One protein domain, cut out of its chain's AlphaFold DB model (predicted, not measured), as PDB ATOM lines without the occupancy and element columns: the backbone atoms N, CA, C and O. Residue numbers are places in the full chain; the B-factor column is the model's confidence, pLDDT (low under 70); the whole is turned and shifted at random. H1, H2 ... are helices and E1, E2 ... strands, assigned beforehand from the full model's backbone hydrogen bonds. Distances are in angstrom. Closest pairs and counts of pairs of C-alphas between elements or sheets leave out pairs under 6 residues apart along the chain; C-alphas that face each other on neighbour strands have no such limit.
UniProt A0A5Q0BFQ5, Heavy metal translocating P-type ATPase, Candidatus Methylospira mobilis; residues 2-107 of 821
ATOM      1  N   LYS A   2     -10.132 -52.167 -19.069       68.25
ATOM      2  CA  LYS A   2     -11.534 -51.916 -18.690       68.25
ATOM      3  C   LYS A   2     -12.437 -52.911 -19.413       68.25
ATOM      4  O   LYS A   2     -12.563 -52.825 -20.633       68.25
ATOM      5  N   ARG A   3     -13.035 -53.860 -18.693       83.94
ATOM      6  CA  ARG A   3     -14.000 -54.820 -19.258       83.94
ATOM      7  C   ARG A   3     -15.361 -54.580 -18.621       83.94
ATOM      8  O   ARG A   3     -15.469 -54.541 -17.400       83.94
ATOM      9  N   ILE A   4     -16.390 -54.398 -19.445       86.94
ATOM     10  CA  ILE A   4     -17.769 -54.224 -18.982       86.94
ATOM     11  C   ILE A   4     -18.619 -55.327 -19.599       86.94
ATOM     12  O   ILE A   4     -18.646 -55.485 -20.817       86.94
ATOM     13  N   GLU A   5     -19.323 -56.073 -18.756       89.38
ATOM     14  CA  GLU A   5     -20.234 -57.136 -19.169       89.38
ATOM     15  C   GLU A   5     -21.645 -56.835 -18.674       89.38
ATOM     16  O   GLU A   5     -21.858 -56.547 -17.493       89.38
ATOM     17  N   PHE A   6     -22.615 -56.918 -19.582       86.56
ATOM     18  CA  PHE A   6     -24.023 -56.706 -19.275       86.56
ATOM     19  C   PHE A   6     -24.764 -58.039 -19.268       86.56
ATOM     20  O   PHE A   6     -24.811 -58.738 -20.278       86.56
ATOM     21  N   GLY A   7     -25.390 -58.348 -18.138       85.88
ATOM     22  CA  GLY A   7     -26.429 -59.361 -18.032       85.88
ATOM     23  C   GLY A   7     -27.828 -58.750 -18.055       85.88
ATOM     24  O   GLY A   7     -28.007 -57.532 -18.130       85.88
ATOM     25  N   HIS A   8     -28.831 -59.621 -17.946       83.25
ATOM     26  CA  HIS A   8     -30.247 -59.246 -17.955       83.25
ATOM     27  C   HIS A   8     -30.648 -58.341 -16.769       83.25
ATOM     28  O   HIS A   8     -31.468 -57.446 -16.930       83.25
ATOM     29  N   ASP A   9     -30.075 -58.558 -15.582       87.94
ATOM     30  CA  ASP A   9     -30.364 -57.809 -14.345       87.94
ATOM     31  C   ASP A   9     -29.091 -57.359 -13.600       87.94
ATOM     32  O   ASP A   9     -29.143 -56.943 -12.436       87.94
ATOM     33  N   TRP A  10     -27.928 -57.455 -14.251       91.75
ATOM     34  CA  TRP A  10     -26.639 -57.121 -13.652       91.75
ATOM     35  C   TRP A  10     -25.653 -56.505 -14.645       91.75
ATOM     36  O   TRP A  10     -25.747 -56.711 -15.852       91.75
ATOM     37  N   VAL A  11     -24.695 -55.743 -14.118       92.25
ATOM     38  CA  VAL A  11     -23.557 -55.193 -14.863       92.25
ATOM     39  C   VAL A  11     -22.288 -55.478 -14.081       92.25
ATOM     40  O   VAL A  11     -22.216 -55.160 -12.895       92.25
ATOM     41  N   ARG A  12     -21.290 -56.072 -14.726       92.69
ATOM     42  CA  ARG A  12     -19.962 -56.284 -14.152       92.69
ATOM     43  C   ARG A  12     -18.987 -55.316 -14.804       92.69
ATOM     44  O   ARG A  12     -18.914 -55.261 -16.027       92.69
ATOM     45  N   ILE A  13     -18.263 -54.563 -13.990       91.81
ATOM     46  CA  ILE A  13     -17.265 -53.583 -14.418       91.81
ATOM     47  C   ILE A  13     -15.939 -54.008 -13.803       91.81
ATOM     48  O   ILE A  13     -15.829 -54.085 -12.583       91.81
ATOM     49  N   GLU A  14     -14.952 -54.306 -14.634       90.44
ATOM     50  CA  GLU A  14     -13.608 -54.685 -14.205       90.44
ATOM     51  C   GLU A  14     -12.647 -53.537 -14.483       90.44
ATOM     52  O   GLU A  14     -12.512 -53.086 -15.624       90.44
ATOM     53  N   ASP A  15     -12.002 -53.065 -13.424       89.00
ATOM     54  CA  ASP A  15     -11.002 -52.010 -13.461       89.00
ATOM     55  C   ASP A  15     -10.141 -52.112 -12.190       89.00
ATOM     56  O   ASP A  15     -10.604 -51.836 -11.083       89.00
ATOM     57  N   GLN A  16      -8.890 -52.551 -12.348       84.50
ATOM     58  CA  GLN A  16      -7.934 -52.690 -11.244       84.50
ATOM     59  C   GLN A  16      -7.606 -51.345 -10.590       84.50
ATOM     60  O   GLN A  16      -7.433 -51.303  -9.377       84.50
ATOM     61  N   ASP A  17      -7.598 -50.250 -11.352       84.56
ATOM     62  CA  ASP A  17      -7.209 -48.934 -10.841       84.56
ATOM     63  C   ASP A  17      -8.335 -48.304 -10.006       84.56
ATOM     64  O   ASP A  17      -8.088 -47.495  -9.114       84.56
ATOM     65  N   VAL A  18      -9.586 -48.694 -10.276       84.81
ATOM     66  CA  VAL A  18     -10.769 -48.196  -9.555       84.81
ATOM     67  C   VAL A  18     -11.184 -49.138  -8.434       84.81
ATOM     68  O   VAL A  18     -11.560 -48.671  -7.365       84.81
ATOM     69  N   PHE A  19     -11.153 -50.454  -8.655       88.44
ATOM     70  CA  PHE A  19     -11.687 -51.436  -7.707       88.44
ATOM     71  C   PHE A  19     -10.616 -52.222  -6.963       88.44
ATOM     72  O   PHE A  19     -10.958 -52.845  -5.964       88.44
ATOM     73  N   GLY A  20      -9.355 -52.190  -7.399       80.50
ATOM     74  CA  GLY A  20      -8.249 -52.900  -6.759       80.50
ATOM     75  C   GLY A  20      -7.903 -52.387  -5.358       80.50
ATOM     76  O   GLY A  20      -8.546 -51.489  -4.795       80.50
ATOM     77  N   PHE A  21      -6.882 -52.992  -4.756       74.88
ATOM     78  CA  PHE A  21      -6.373 -52.592  -3.441       74.88
ATOM     79  C   PHE A  21      -5.854 -51.144  -3.455       74.88
ATOM     80  O   PHE A  21      -5.327 -50.681  -4.459       74.88
ATOM     81  N   GLY A  22      -6.036 -50.407  -2.353       69.25
ATOM     82  CA  GLY A  22      -5.575 -49.012  -2.229       69.25
ATOM     83  C   GLY A  22      -6.423 -47.942  -2.945       69.25
ATOM     84  O   GLY A  22      -6.278 -46.763  -2.647       69.25
ATOM     85  N   ALA A  23      -7.368 -48.313  -3.817       79.50
ATOM     86  CA  ALA A  23      -8.217 -47.368  -4.559       79.50
ATOM     87  C   ALA A  23      -9.485 -46.910  -3.793       79.50
ATOM     88  O   ALA A  23     -10.587 -46.875  -4.345       79.50
ATOM     89  N   GLU A  24      -9.390 -46.630  -2.489       75.88
ATOM     90  CA  GLU A  24     -10.560 -46.400  -1.617       75.88
ATOM     91  C   GLU A  24     -11.421 -45.203  -2.041       75.88
ATOM     92  O   GLU A  24     -12.631 -45.354  -2.239       75.88
ATOM     93  N   ALA A  25     -10.793 -44.051  -2.291       78.81
ATOM     94  CA  ALA A  25     -11.482 -42.857  -2.775       78.81
ATOM     95  C   ALA A  25     -12.219 -43.113  -4.103       78.81
ATOM     96  O   ALA A  25     -13.355 -42.672  -4.281       78.81
ATOM     97  N   ALA A  26     -11.617 -43.891  -5.010       85.31
ATOM     98  CA  ALA A  26     -12.218 -44.242  -6.295       85.31
ATOM     99  C   ALA A  26     -13.423 -45.184  -6.130       85.31
ATOM    100  O   ALA A  26     -14.474 -44.945  -6.729       85.31
ATOM    101  N   LYS A  27     -13.328 -46.202  -5.260       88.44
ATOM    102  CA  LYS A  27     -14.452 -47.094  -4.911       88.44
ATOM    103  C   LYS A  27     -15.612 -46.327  -4.285       88.44
ATOM    104  O   LYS A  27     -16.769 -46.567  -4.633       88.44
ATOM    105  N   ARG A  28     -15.308 -45.408  -3.366       88.00
ATOM    106  CA  ARG A  28     -16.312 -44.606  -2.662       88.00
ATOM    107  C   ARG A  28     -17.005 -43.632  -3.611       88.00
ATOM    108  O   ARG A  28     -18.233 -43.599  -3.652       88.00
ATOM    109  N   LEU A  29     -16.242 -42.943  -4.461       87.38
ATOM    110  CA  LEU A  29     -16.776 -42.086  -5.521       87.38
ATOM    111  C   LEU A  29     -17.647 -42.873  -6.510       87.38
ATOM    112  O   LEU A  29     -18.748 -42.443  -6.850       87.38
ATOM    113  N   PHE A  30     -17.194 -44.056  -6.930       91.44
ATOM    114  CA  PHE A  30     -17.971 -44.942  -7.792       91.44
ATOM    115  C   PHE A  30     -19.309 -45.329  -7.149       91.44
ATOM    116  O   PHE A  30     -20.348 -45.239  -7.802       91.44
ATOM    117  N   ALA A  31     -19.310 -45.706  -5.867       90.56
ATOM    118  CA  ALA A  31     -20.536 -46.028  -5.143       90.56
ATOM    119  C   ALA A  31     -21.488 -44.821  -5.064       90.56
ATOM    120  O   ALA A  31     -22.672 -44.970  -5.370       90.56
ATOM    121  N   ARG A  32     -20.982 -43.623  -4.727       90.94
ATOM    122  CA  ARG A  32     -21.779 -42.379  -4.677       90.94
ATOM    123  C   ARG A  32     -22.444 -42.065  -6.010       90.94
ATOM    124  O   ARG A  32     -23.618 -41.706  -6.041       90.94
ATOM    125  N   ARG A  33     -21.704 -42.235  -7.106       90.75
ATOM    126  CA  ARG A  33     -22.211 -42.035  -8.463       90.75
ATOM    127  C   ARG A  33     -23.274 -43.063  -8.792       90.75
ATOM    128  O   ARG A  33     -24.423 -42.705  -9.007       90.75
ATOM    129  N   VAL A  34     -22.929 -44.347  -8.778       91.12
ATOM    130  CA  VAL A  34     -23.825 -45.414  -9.243       91.12
ATOM    131  C   VAL A  34     -25.127 -45.470  -8.440       91.12
ATOM    132  O   VAL A  34     -26.196 -45.623  -9.028       91.12
ATOM    133  N   PHE A  35     -25.079 -45.276  -7.120       91.44
ATOM    134  CA  PHE A  35     -26.288 -45.189  -6.296       91.44
ATOM    135  C   PHE A  35     -27.030 -43.842  -6.401       91.44
ATOM    136  O   PHE A  35     -28.087 -43.687  -5.789       91.44
ATOM    137  N   GLY A  36     -26.570 -42.902  -7.226       86.38
ATOM    138  CA  GLY A  36     -27.396 -41.801  -7.722       86.38
ATOM    139  C   GLY A  36     -28.542 -42.285  -8.624       86.38
ATOM    140  O   GLY A  36     -29.569 -41.619  -8.720       86.38
ATOM    141  N   LEU A  37     -28.426 -43.478  -9.227       88.69
ATOM    142  CA  LEU A  37     -29.509 -44.093  -9.999       88.69
ATOM    143  C   LEU A  37     -30.456 -44.900  -9.099       88.69
ATOM    144  O   LEU A  37     -30.016 -45.880  -8.475       88.69
ATOM    145  N   PRO A  38     -31.758 -44.559  -9.040       86.69
ATOM    146  CA  PRO A  38     -32.728 -45.274  -8.210       86.69
ATOM    147  C   PRO A  38     -32.923 -46.737  -8.642       86.69
ATOM    148  O   PRO A  38     -33.290 -47.574  -7.819       86.69
ATOM    149  N   GLU A  39     -32.626 -47.078  -9.898       89.31
ATOM    150  CA  GLU A  39     -32.760 -48.437 -10.435       89.31
ATOM    151  C   GLU A  39     -31.702 -49.411  -9.896       89.31
ATOM    152  O   GLU A  39     -31.906 -50.626  -9.951       89.31
ATOM    153  N   ILE A  40     -30.573 -48.917  -9.370       91.62
ATOM    154  CA  ILE A  40     -29.534 -49.769  -8.780       91.62
ATOM    155  C   ILE A  40     -30.012 -50.286  -7.423       91.62
ATOM    156  O   ILE A  40     -30.188 -49.526  -6.470       91.62
ATOM    157  N   ALA A  41     -30.175 -51.605  -7.326       90.25
ATOM    158  CA  ALA A  41     -30.631 -52.283  -6.119       90.25
ATOM    159  C   ALA A  41     -29.468 -52.694  -5.203       90.25
ATOM    160  O   ALA A  41     -29.603 -52.682  -3.978       90.25
ATOM    161  N   SER A  42     -28.325 -53.078  -5.777       93.31
ATOM    162  CA  SER A  42     -27.133 -53.439  -5.006       93.31
ATOM    163  C   SER A  42     -25.857 -53.342  -5.833       93.31
ATOM    164  O   SER A  42     -25.900 -53.519  -7.048       93.31
ATOM    165  N   ALA A  43     -24.725 -53.177  -5.160       93.56
ATOM    166  CA  ALA A  43     -23.394 -53.214  -5.749       93.56
ATOM    167  C   ALA A  43     -22.483 -54.100  -4.895       93.56
ATOM    168  O   ALA A  43     -22.499 -53.997  -3.675       93.56
ATOM    169  N   VAL A  44     -21.686 -54.967  -5.511       92.50
ATOM    170  CA  VAL A  44     -20.632 -55.727  -4.831       92.50
ATOM    171  C   VAL A  44     -19.299 -55.288  -5.400       92.50
ATOM    172  O   VAL A  44     -19.124 -55.373  -6.607       92.50
ATOM    173  N   ILE A  45     -18.374 -54.847  -4.555       91.31
ATOM    174  CA  ILE A  45     -17.013 -54.474  -4.951       91.31
ATOM    175  C   ILE A  45     -16.065 -55.552  -4.419       91.31
ATOM    176  O   ILE A  45     -16.123 -55.890  -3.235       91.31
ATOM    177  N   GLU A  46     -15.236 -56.116  -5.297       89.06
ATOM    178  CA  GLU A  46     -14.292 -57.199  -5.001       89.06
ATOM    179  C   GLU A  46     -12.853 -56.749  -5.309       89.06
ATOM    180  O   GLU A  46     -12.412 -56.856  -6.460       89.06
ATOM    181  N   PRO A  47     -12.107 -56.252  -4.302       83.50
ATOM    182  CA  PRO A  47     -10.768 -55.716  -4.517       83.50
ATOM    183  C   PRO A  47      -9.746 -56.730  -5.015       83.50
ATOM    184  O   PRO A  47      -8.932 -56.401  -5.874       83.50
ATOM    185  N   SER A  48      -9.826 -57.985  -4.560       77.62
ATOM    186  CA  SER A  48      -8.871 -59.030  -4.957       77.62
ATOM    187  C   SER A  48      -8.902 -59.343  -6.449       77.62
ATOM    188  O   SER A  48      -7.914 -59.796  -7.017       77.62
ATOM    189  N   SER A  49     -10.060 -59.148  -7.076       82.31
ATOM    190  CA  SER A  49     -10.282 -59.434  -8.491       82.31
ATOM    191  C   SER A  49     -10.508 -58.165  -9.315       82.31
ATOM    192  O   SER A  49     -10.705 -58.271 -10.521       82.31
ATOM    193  N   GLY A  50     -10.475 -56.984  -8.685       87.38
ATOM    194  CA  GLY A  50     -10.573 -55.686  -9.349       87.38
ATOM    195  C   GLY A  50     -11.885 -55.465 -10.104       87.38
ATOM    196  O   GLY A  50     -11.858 -54.914 -11.204       87.38
ATOM    197  N   PHE A  51     -13.030 -55.893  -9.559       92.69
ATOM    198  CA  PHE A  51     -14.327 -55.678 -10.214       92.69
ATOM    199  C   PHE A  51     -15.421 -55.163  -9.277       92.69
ATOM    200  O   PHE A  51     -15.417 -55.416  -8.072       92.69
ATOM    201  N   ALA A  52     -16.412 -54.501  -9.871       92.50
ATOM    202  CA  ALA A  52     -17.698 -54.199  -9.265       92.50
ATOM    203  C   ALA A  52     -18.835 -54.898 -10.023       92.50
ATOM    204  O   ALA A  52     -18.906 -54.860 -11.250       92.50
ATOM    205  N   LEU A  53     -19.746 -55.535  -9.290       94.56
ATOM    206  CA  LEU A  53     -20.957 -56.163  -9.808       94.56
ATOM    207  C   LEU A  53     -22.183 -55.400  -9.313       94.56
ATOM    208  O   LEU A  53     -22.534 -55.453  -8.134       94.56
ATOM    209  N   LEU A  54     -22.859 -54.722 -10.226       94.38
ATOM    210  CA  LEU A  54     -24.096 -53.995  -9.986       94.38
ATOM    211  C   LEU A  54     -25.289 -54.890 -10.307       94.38
ATOM    212  O   LEU A  54     -25.284 -55.580 -11.321       94.38
ATOM    213  N   ARG A  55     -26.335 -54.844  -9.485       92.25
ATOM    214  CA  ARG A  55     -27.656 -55.396  -9.811       92.25
ATOM    215  C   ARG A  55     -28.674 -54.276  -9.847       92.25
ATOM    216  O   ARG A  55     -28.695 -53.431  -8.948       92.25
ATOM    217  N   TYR A  56     -29.534 -54.303 -10.852       91.31
ATOM    218  CA  TYR A  56     -30.511 -53.251 -11.100       91.31
ATOM    219  C   TYR A  56     -31.907 -53.826 -11.345       91.31
ATOM    220  O   TYR A  56     -32.065 -55.004 -11.660       91.31
ATOM    221  N   ARG A  57     -32.937 -52.999 -11.156       88.25
ATOM    222  CA  ARG A  57     -34.337 -53.337 -11.438       88.25
ATOM    223  C   ARG A  57     -34.962 -52.233 -12.277       88.25
ATOM    224  O   ARG A  57     -35.166 -51.126 -11.789       88.25
ATOM    225  N   LEU A  58     -35.276 -52.548 -13.530       85.31
ATOM    226  CA  LEU A  58     -35.966 -51.631 -14.436       85.31
ATOM    227  C   LEU A  58     -37.473 -51.711 -14.163       85.31
ATOM    228  O   LEU A  58     -38.041 -52.800 -14.199       85.31
ATOM    229  N   GLN A  59     -38.113 -50.581 -13.856       70.50
ATOM    230  CA  GLN A  59     -39.571 -50.521 -13.662       70.50
ATOM    231  C   GLN A  59     -40.316 -50.184 -14.964       70.50
ATOM    232  O   GLN A  59     -41.386 -50.730 -15.209       70.50
ATOM    233  N   SER A  60     -39.751 -49.312 -15.806       65.75
ATOM    234  CA  SER A  60     -40.377 -48.848 -17.060       65.75
ATOM    235  C   SER A  60     -39.384 -48.359 -18.130       65.75
ATOM    236  O   SER A  60     -39.792 -47.963 -19.218       65.75
ATOM    237  N   SER A  61     -38.077 -48.369 -17.845       70.94
ATOM    238  CA  SER A  61     -37.027 -47.880 -18.744       70.94
ATOM    239  C   SER A  61     -36.515 -48.968 -19.692       70.94
ATOM    240  O   SER A  61     -36.350 -50.122 -19.299       70.94
ATOM    241  N   SER A  62     -36.215 -48.593 -20.943       78.75
ATOM    242  CA  SER A  62     -35.543 -49.501 -21.877       78.75
ATOM    243  C   SER A  62     -34.103 -49.791 -21.412       78.75
ATOM    244  O   SER A  62     -33.447 -48.891 -20.868       78.75
ATOM    245  N   PRO A  63     -33.576 -51.013 -21.635       80.56
ATOM    246  CA  PRO A  63     -32.208 -51.369 -21.254       80.56
ATOM    247  C   PRO A  63     -31.149 -50.404 -21.802       80.56
ATOM    248  O   PRO A  63     -30.207 -50.059 -21.091       80.56
ATOM    249  N   ASP A  64     -31.323 -49.906 -23.029       81.69
ATOM    250  CA  ASP A  64     -30.369 -48.984 -23.657       81.69
ATOM    251  C   ASP A  64     -30.417 -47.574 -23.051       81.69
ATOM    252  O   ASP A  64     -29.378 -46.947 -22.846       81.69
ATOM    253  N   SER A  65     -31.605 -47.102 -22.658       84.25
ATOM    254  CA  SER A  65     -31.751 -45.842 -21.915       84.25
ATOM    255  C   SER A  65     -31.058 -45.913 -20.551       84.25
ATOM    256  O   SER A  65     -30.366 -44.974 -20.152       84.25
ATOM    257  N   PHE A  66     -31.188 -47.045 -19.851       85.69
ATOM    258  CA  PHE A  66     -30.502 -47.278 -18.582       85.69
ATOM    259  C   PHE A  66     -28.979 -47.362 -18.751       85.69
ATOM    260  O   PHE A  66     -28.253 -46.753 -17.969       85.69
ATOM    261  N   ARG A  67     -28.484 -48.047 -19.791       84.94
ATOM    262  CA  ARG A  67     -27.044 -48.116 -20.105       84.94
ATOM    263  C   ARG A  67     -26.436 -46.732 -20.321       84.94
ATOM    264  O   ARG A  67     -25.390 -46.442 -19.743       84.94
ATOM    265  N   ASN A  68     -27.111 -45.871 -21.082       84.94
ATOM    266  CA  ASN A  68     -26.654 -44.501 -21.322       84.94
ATOM    267  C   ASN A  68     -26.606 -43.680 -20.025       84.94
ATOM    268  O   ASN A  68     -25.606 -43.014 -19.764       84.94
ATOM    269  N   ARG A  69     -27.628 -43.787 -19.163       86.31
ATOM    270  CA  ARG A  69     -27.621 -43.126 -17.845       86.31
ATOM    271  C   ARG A  69     -26.526 -43.661 -16.925       86.31
ATOM    272  O   ARG A  69     -25.836 -42.874 -16.286       86.31
ATOM    273  N   LEU A  70     -26.334 -44.980 -16.867       86.81
ATOM    274  CA  LEU A  70     -25.278 -45.605 -16.067       86.81
ATOM    275  C   LEU A  70     -23.890 -45.138 -16.516       86.81
ATOM    276  O   LEU A  70     -23.056 -44.809 -15.677       86.81
ATOM    277  N   SER A  71     -23.664 -45.048 -17.829       84.75
ATOM    278  CA  SER A  71     -22.425 -44.504 -18.387       84.75
ATOM    279  C   SER A  71     -22.222 -43.032 -18.007       84.75
ATOM    280  O   SER A  71     -21.150 -42.686 -17.506       84.75
ATOM    281  N   GLY A  72     -23.255 -42.192 -18.149       83.62
ATOM    282  CA  GLY A  72     -23.204 -40.775 -17.770       83.62
ATOM    283  C   GLY A  72     -22.933 -40.559 -16.278       83.62
ATOM    284  O   GLY A  72     -22.111 -39.724 -15.905       83.62
ATOM    285  N   VAL A  73     -23.549 -41.364 -15.410       86.00
ATOM    286  CA  VAL A  73     -23.330 -41.325 -13.958       86.00
ATOM    287  C   VAL A  73     -21.897 -41.705 -13.588       86.00
ATOM    288  O   VAL A  73     -21.259 -40.999 -12.810       86.00
ATOM    289  N   VAL A  74     -21.350 -42.779 -14.165       83.44
ATOM    290  CA  VAL A  74     -19.951 -43.176 -13.923       83.44
ATOM    291  C   VAL A  74     -18.984 -42.086 -14.407       83.44
ATOM    292  O   VAL A  74     -18.001 -41.791 -13.720       83.44
ATOM    293  N   ALA A  75     -19.301 -41.425 -15.525       81.25
ATOM    294  CA  ALA A  75     -18.551 -40.294 -16.069       81.25
ATOM    295  C   ALA A  75     -18.707 -38.978 -15.273       81.25
ATOM    296  O   ALA A  75     -18.009 -38.013 -15.573       81.25
ATOM    297  N   GLY A  76     -19.575 -38.929 -14.254       78.81
ATOM    298  CA  GLY A  76     -19.790 -37.741 -13.417       78.81
ATOM    299  C   GLY A  76     -20.700 -36.674 -14.039       78.81
ATOM    300  O   GLY A  76     -20.636 -35.517 -13.644       78.81
ATOM    301  N   GLN A  77     -21.540 -37.038 -15.011       76.94
ATOM    302  CA  GLN A  77     -22.431 -36.114 -15.735       76.94
ATOM    303  C   GLN A  77     -23.789 -35.880 -15.037       76.94
ATOM    304  O   GLN A  77     -24.639 -35.155 -15.550       76.94
ATOM    305  N   HIS A  78     -24.018 -36.497 -13.875       74.75
ATOM    306  CA  HIS A  78     -25.272 -36.453 -13.116       74.75
ATOM    307  C   HIS A  78     -24.999 -36.318 -11.609       74.75
ATOM    308  O   HIS A  78     -23.878 -36.555 -11.160       74.75
ATOM    309  N   GLY A  79     -26.025 -35.950 -10.831       71.12
ATOM    310  CA  GLY A  79     -25.921 -35.761  -9.379       71.12
ATOM    311  C   GLY A  79     -25.444 -37.011  -8.630       71.12
ATOM    312  O   GLY A  79     -25.860 -38.130  -8.933       71.12
ATOM    313  N   GLU A  80     -24.566 -36.808  -7.647       82.25
ATOM    314  CA  GLU A  80     -24.003 -37.860  -6.796       82.25
ATOM    315  C   GLU A  80     -24.826 -38.022  -5.513       82.25
ATOM    316  O   GLU A  80     -25.404 -37.061  -5.007       82.25
ATOM    317  N   LEU A  81     -24.849 -39.229  -4.947       84.44
ATOM    318  CA  LEU A  81     -25.401 -39.443  -3.613       84.44
ATOM    319  C   LEU A  81     -24.520 -38.757  -2.551       84.44
ATOM    320  O   LEU A  81     -23.283 -38.816  -2.626       84.44
ATOM    321  N   ASP A  82     -25.148 -38.155  -1.539       78.75
ATOM    322  CA  ASP A  82     -24.453 -37.624  -0.360       78.75
ATOM    323  C   ASP A  82     -23.661 -38.736   0.341       78.75
ATOM    324  O   ASP A  82     -24.182 -39.834   0.563       78.75
ATOM    325  N   ASP A  83     -22.415 -38.460   0.733       75.19
ATOM    326  CA  ASP A  83     -21.539 -39.489   1.310       75.19
ATOM    327  C   ASP A  83     -22.085 -40.066   2.629       75.19
ATOM    328  O   ASP A  83     -21.966 -41.264   2.883       75.19
ATOM    329  N   HIS A  84     -22.808 -39.263   3.419       74.69
ATOM    330  CA  HIS A  84     -23.457 -39.704   4.662       74.69
ATOM    331  C   HIS A  84     -24.526 -40.799   4.460       74.69
ATOM    332  O   HIS A  84     -24.881 -41.514   5.404       74.69
ATOM    333  N   LYS A  85     -25.042 -40.970   3.234       80.88
ATOM    334  CA  LYS A  85     -26.008 -42.030   2.896       80.88
ATOM    335  C   LYS A  85     -25.335 -43.376   2.618       80.88
ATOM    336  O   LYS A  85     -26.029 -44.398   2.581       80.88
ATOM    337  N   LEU A  86     -24.011 -43.411   2.467       81.56
ATOM    338  CA  LEU A  86     -23.228 -44.636   2.334       81.56
ATOM    339  C   LEU A  86     -22.785 -45.179   3.702       81.56
ATOM    340  O   LEU A  86     -22.552 -44.412   4.637       81.56
ATOM    341  N   PRO A  87     -22.640 -46.507   3.843       81.31
ATOM    342  CA  PRO A  87     -22.012 -47.080   5.022       81.31
ATOM    343  C   PRO A  87     -20.505 -46.775   5.029       81.31
ATOM    344  O   PRO A  87     -19.901 -46.416   4.016       81.31
ATOM    345  N   VAL A  88     -19.875 -46.961   6.184       71.06
ATOM    346  CA  VAL A  88     -18.410 -46.972   6.302       71.06
ATOM    347  C   VAL A  88     -17.912 -48.387   6.000       71.06
ATOM    348  O   VAL A  88     -18.530 -49.355   6.451       71.06
ATOM    349  N   TRP A  89     -16.814 -48.519   5.256       72.56
ATOM    350  CA  TRP A  89     -16.142 -49.792   4.974       72.56
ATOM    351  C   TRP A  89     -14.639 -49.581   4.808       72.56
ATOM    352  O   TRP A  89     -14.232 -48.453   4.587       72.56
ATOM    353  N   SER A  90     -13.835 -50.644   4.928       67.12
ATOM    354  CA  SER A  90     -12.408 -50.589   4.589       67.12
ATOM    355  C   SER A  90     -12.235 -50.783   3.091       67.12
ATOM    356  O   SER A  90     -12.736 -51.769   2.544       67.12
ATOM    357  N   GLY A  91     -11.489 -49.907   2.420       64.19
ATOM    358  CA  GLY A  91     -11.256 -50.007   0.985       64.19
ATOM    359  C   GLY A  91     -10.677 -51.350   0.537       64.19
ATOM    360  O   GLY A  91     -10.932 -51.771  -0.589       64.19
ATOM    361  N   ASN A  92      -9.939 -52.063   1.381       66.94
ATOM    362  CA  ASN A  92      -9.292 -53.318   0.985       66.94
ATOM    363  C   ASN A  92     -10.191 -54.555   1.106       66.94
ATOM    364  O   ASN A  92      -9.845 -55.606   0.565       66.94
ATOM    365  N   ASP A  93     -11.351 -54.433   1.748       70.31
ATOM    366  CA  ASP A  93     -12.272 -55.546   1.933       70.31
ATOM    367  C   ASP A  93     -13.318 -55.630   0.820       70.31
ATOM    368  O   ASP A  93     -13.793 -54.635   0.268       70.31
ATOM    369  N   ARG A  94     -13.752 -56.861   0.536       82.69
ATOM    370  CA  ARG A  94     -14.949 -57.091  -0.271       82.69
ATOM    371  C   ARG A  94     -16.162 -56.503   0.441       82.69
ATOM    372  O   ARG A  94     -16.493 -56.928   1.550       82.69
ATOM    373  N   ILE A  95     -16.907 -55.642  -0.246       86.44
ATOM    374  CA  ILE A  95     -18.155 -55.082   0.273       86.44
ATOM    375  C   ILE A  95     -19.347 -55.376  -0.635       86.44
ATOM    376  O   ILE A  95     -19.264 -55.282  -1.856       86.44
ATOM    377  N   ALA A  96     -20.478 -55.717  -0.017       89.62
ATOM    378  CA  ALA A  96     -21.788 -55.715  -0.651       89.62
ATOM    379  C   ALA A  96     -22.601 -54.531  -0.114       89.62
ATOM    380  O   ALA A  96     -22.778 -54.400   1.090       89.62
ATOM    381  N   LEU A  97     -23.081 -53.681  -1.013       92.50
ATOM    382  CA  LEU A  97     -23.911 -52.513  -0.752       92.50
ATOM    383  C   LEU A  97     -25.325 -52.784  -1.258       92.50
ATOM    384  O   LEU A  97     -25.516 -53.237  -2.388       92.50
ATOM    385  N   HIS A  98     -26.322 -52.478  -0.441       92.69
ATOM    386  CA  HIS A  98     -27.733 -52.711  -0.712       92.69
ATOM    387  C   HIS A  98     -28.514 -51.410  -0.552       92.69
ATOM    388  O   HIS A  98     -28.373 -50.718   0.458       92.69
ATOM    389  N   ARG A  99     -29.366 -51.093  -1.531       90.75
ATOM    390  CA  ARG A  99     -30.290 -49.964  -1.425       90.75
ATOM    391  C   ARG A  99     -31.420 -50.297  -0.453       90.75
ATOM    392  O   ARG A  99     -32.049 -51.352  -0.555       90.75
ATOM    393  N   TRP A 100     -31.709 -49.361   0.440       88.06
ATOM    394  CA  TRP A 100     -32.876 -49.364   1.309       88.06
ATOM    395  C   TRP A 100     -33.457 -47.949   1.378       88.06
ATOM    396  O   TRP A 100     -32.929 -47.074   2.063       88.06
ATOM    397  N   ASN A 101     -34.552 -47.733   0.644       83.50
ATOM    398  CA  ASN A 101     -35.111 -46.406   0.377       83.50
ATOM    399  C   ASN A 101     -34.028 -45.485  -0.233       83.50
ATOM    400  O   ASN A 101     -33.353 -45.884  -1.188       83.50
ATOM    401  N   ASP A 102     -33.826 -44.299   0.345       83.44
ATOM    402  CA  ASP A 102     -32.799 -43.334  -0.068       83.44
ATOM    403  C   ASP A 102     -31.414 -43.602   0.546       83.44
ATOM    404  O   ASP A 102     -30.448 -42.913   0.222       83.44
ATOM    405  N   ASN A 103     -31.294 -44.610   1.418       86.31
ATOM    406  CA  ASN A 103     -30.054 -44.955   2.111       86.31
ATOM    407  C   ASN A 103     -29.405 -46.210   1.527       86.31
ATOM    408  O   ASN A 103     -30.075 -47.108   1.008       86.31
ATOM    409  N   ILE A 104     -28.085 -46.310   1.674       90.69
ATOM    410  CA  ILE A 104     -27.309 -47.489   1.290       90.69
ATOM    411  C   ILE A 104     -26.763 -48.163   2.546       90.69
ATOM    412  O   ILE A 104     -26.276 -47.497   3.463       90.69
ATOM    413  N   SER A 105     -26.837 -49.491   2.585       90.06
ATOM    414  CA  SER A 105     -26.408 -50.306   3.719       90.06
ATOM    415  C   SER A 105     -25.501 -51.455   3.284       90.06
ATOM    416  O   SER A 105     -25.710 -52.045   2.226       90.06
ATOM    417  N   SER A 106     -24.507 -51.799   4.105       88.75
ATOM    418  CA  SER A 106     -23.720 -53.031   3.944       88.75
ATOM    419  C   SER A 106     -24.448 -54.270   4.483       88.75
ATOM    420  O   SER A 106     -24.045 -55.409   4.240       88.75
ATOM    421  N   LEU A 107     -25.563 -54.063   5.188       89.62
ATOM    422  CA  LEU A 107     -26.472 -55.096   5.655       89.62
ATOM    423  C   LEU A 107     -27.694 -55.167   4.739       89.62
ATOM    424  O   LEU A 107     -28.283 -54.160   4.354       89.62
TER     425      LEU A 107
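What this domain is: This is residues 2 to 107 of the 821 residues of the protein "Heavy metal translocating P-type ATPase" of Candidatus Methylospira mobilis (UniProt A0A5Q0BFQ5). One twisted sheet of six strands makes a wall, with H2 over one face and running along the strands, and with the two other helices grazing the sheet near H2's two ends, H1 by its beginning and H3 by its end. The long stretch of residues 75 to 94, with no named element, runs from H3 round the far side of H2 and comes back to the sheet at E5. The printed part has 106 residues with three named helices and six named strands, in the order E1 E2 H1 H2 E3 E4 H3 E5 E6; the sheet's order is E1 E2 E4 E3 E5 E6, all antiparallel, and the class is mixed, helices and strands. The whole is compact, with a radius of gyration of the C-alphas of 12.7 A and spans of 37 by 29 by 24 A.

Where its parts are: E1, residues 3 to 6, begins at C-alpha 3 at (-14.000, -54.820, -19.258). E2 is residues 10 to 14, 13.3 A long, and H1 is residues 16 to 19. H2, residues 24 to 34, is 15.3 A long and begins at C-alpha 24 at (-10.560, -46.400, -1.617). E3, residues 40 to 46, is 17.4 A long, and E4, residues 51 to 56, is 16.4 A. H3, residues 63 to 74, is 16.5 A. E5, residues 95 to 100, is 15.8 A, and E6, residues 103 to 105, ends at C-alpha 105 at (-26.408, -50.306, 3.719).

How they stand to each other: E1 and E6 are the edge strands. The hairpin E1 and E2 has N 5 and O 12 at 2.9 A; E2 and E4 have N 13 and O 52 at 2.8 A. The hairpin E3 and E4 has N 44 and O 53 at 2.8 A. E3 and E5 have N 97 and O 43 at 2.7 A, and the hairpin E5 and E6 has N 98 and O 105 at 2.8 A. E5 is staggered, pairing with E3 over residues 95 to 98 and with E6 over 98 to 100. H2 is on the sheet at a height of 9.9 A, over E3, and only just not over E5, on which 2 of its C-alphas fall; its line stands at 18 degrees to E3 on the local plane. H3 touches H2 with residues 70 to 74 alone, the closest C-alphas being those of Arg 33 and Val 73, 5.7 A; they run opposite ways at a tilt of 38 degrees, only just steep. H1 and H2 touch only at the corner, with the C-alphas of Val 18 and Ala 26 closest at 5.3 A. E2, H1, H2 and E3 form a split strand-helix-strand unit, two strands running the same way with another strand, E4, between them, and a right-handed crossover; E4, H3 and E5 form another, with E3 between and a left-handed crossover. In H2 and H3 every O i to N i+4 pair is within hydrogen-bond range; H1 is too short for one, and its single O i to N i+3 pair is not within range.

The domain as a whole: The C-alphas of Gly 22 and Ser 60, the two farthest apart, are 37.8 A apart. The printed part has no cut, and the link from H3 to E5, 20 residues, is long. The mean pLDDT of the printed part is 84.3; residues 2, 22, 60 and 90 to 92 are under 70.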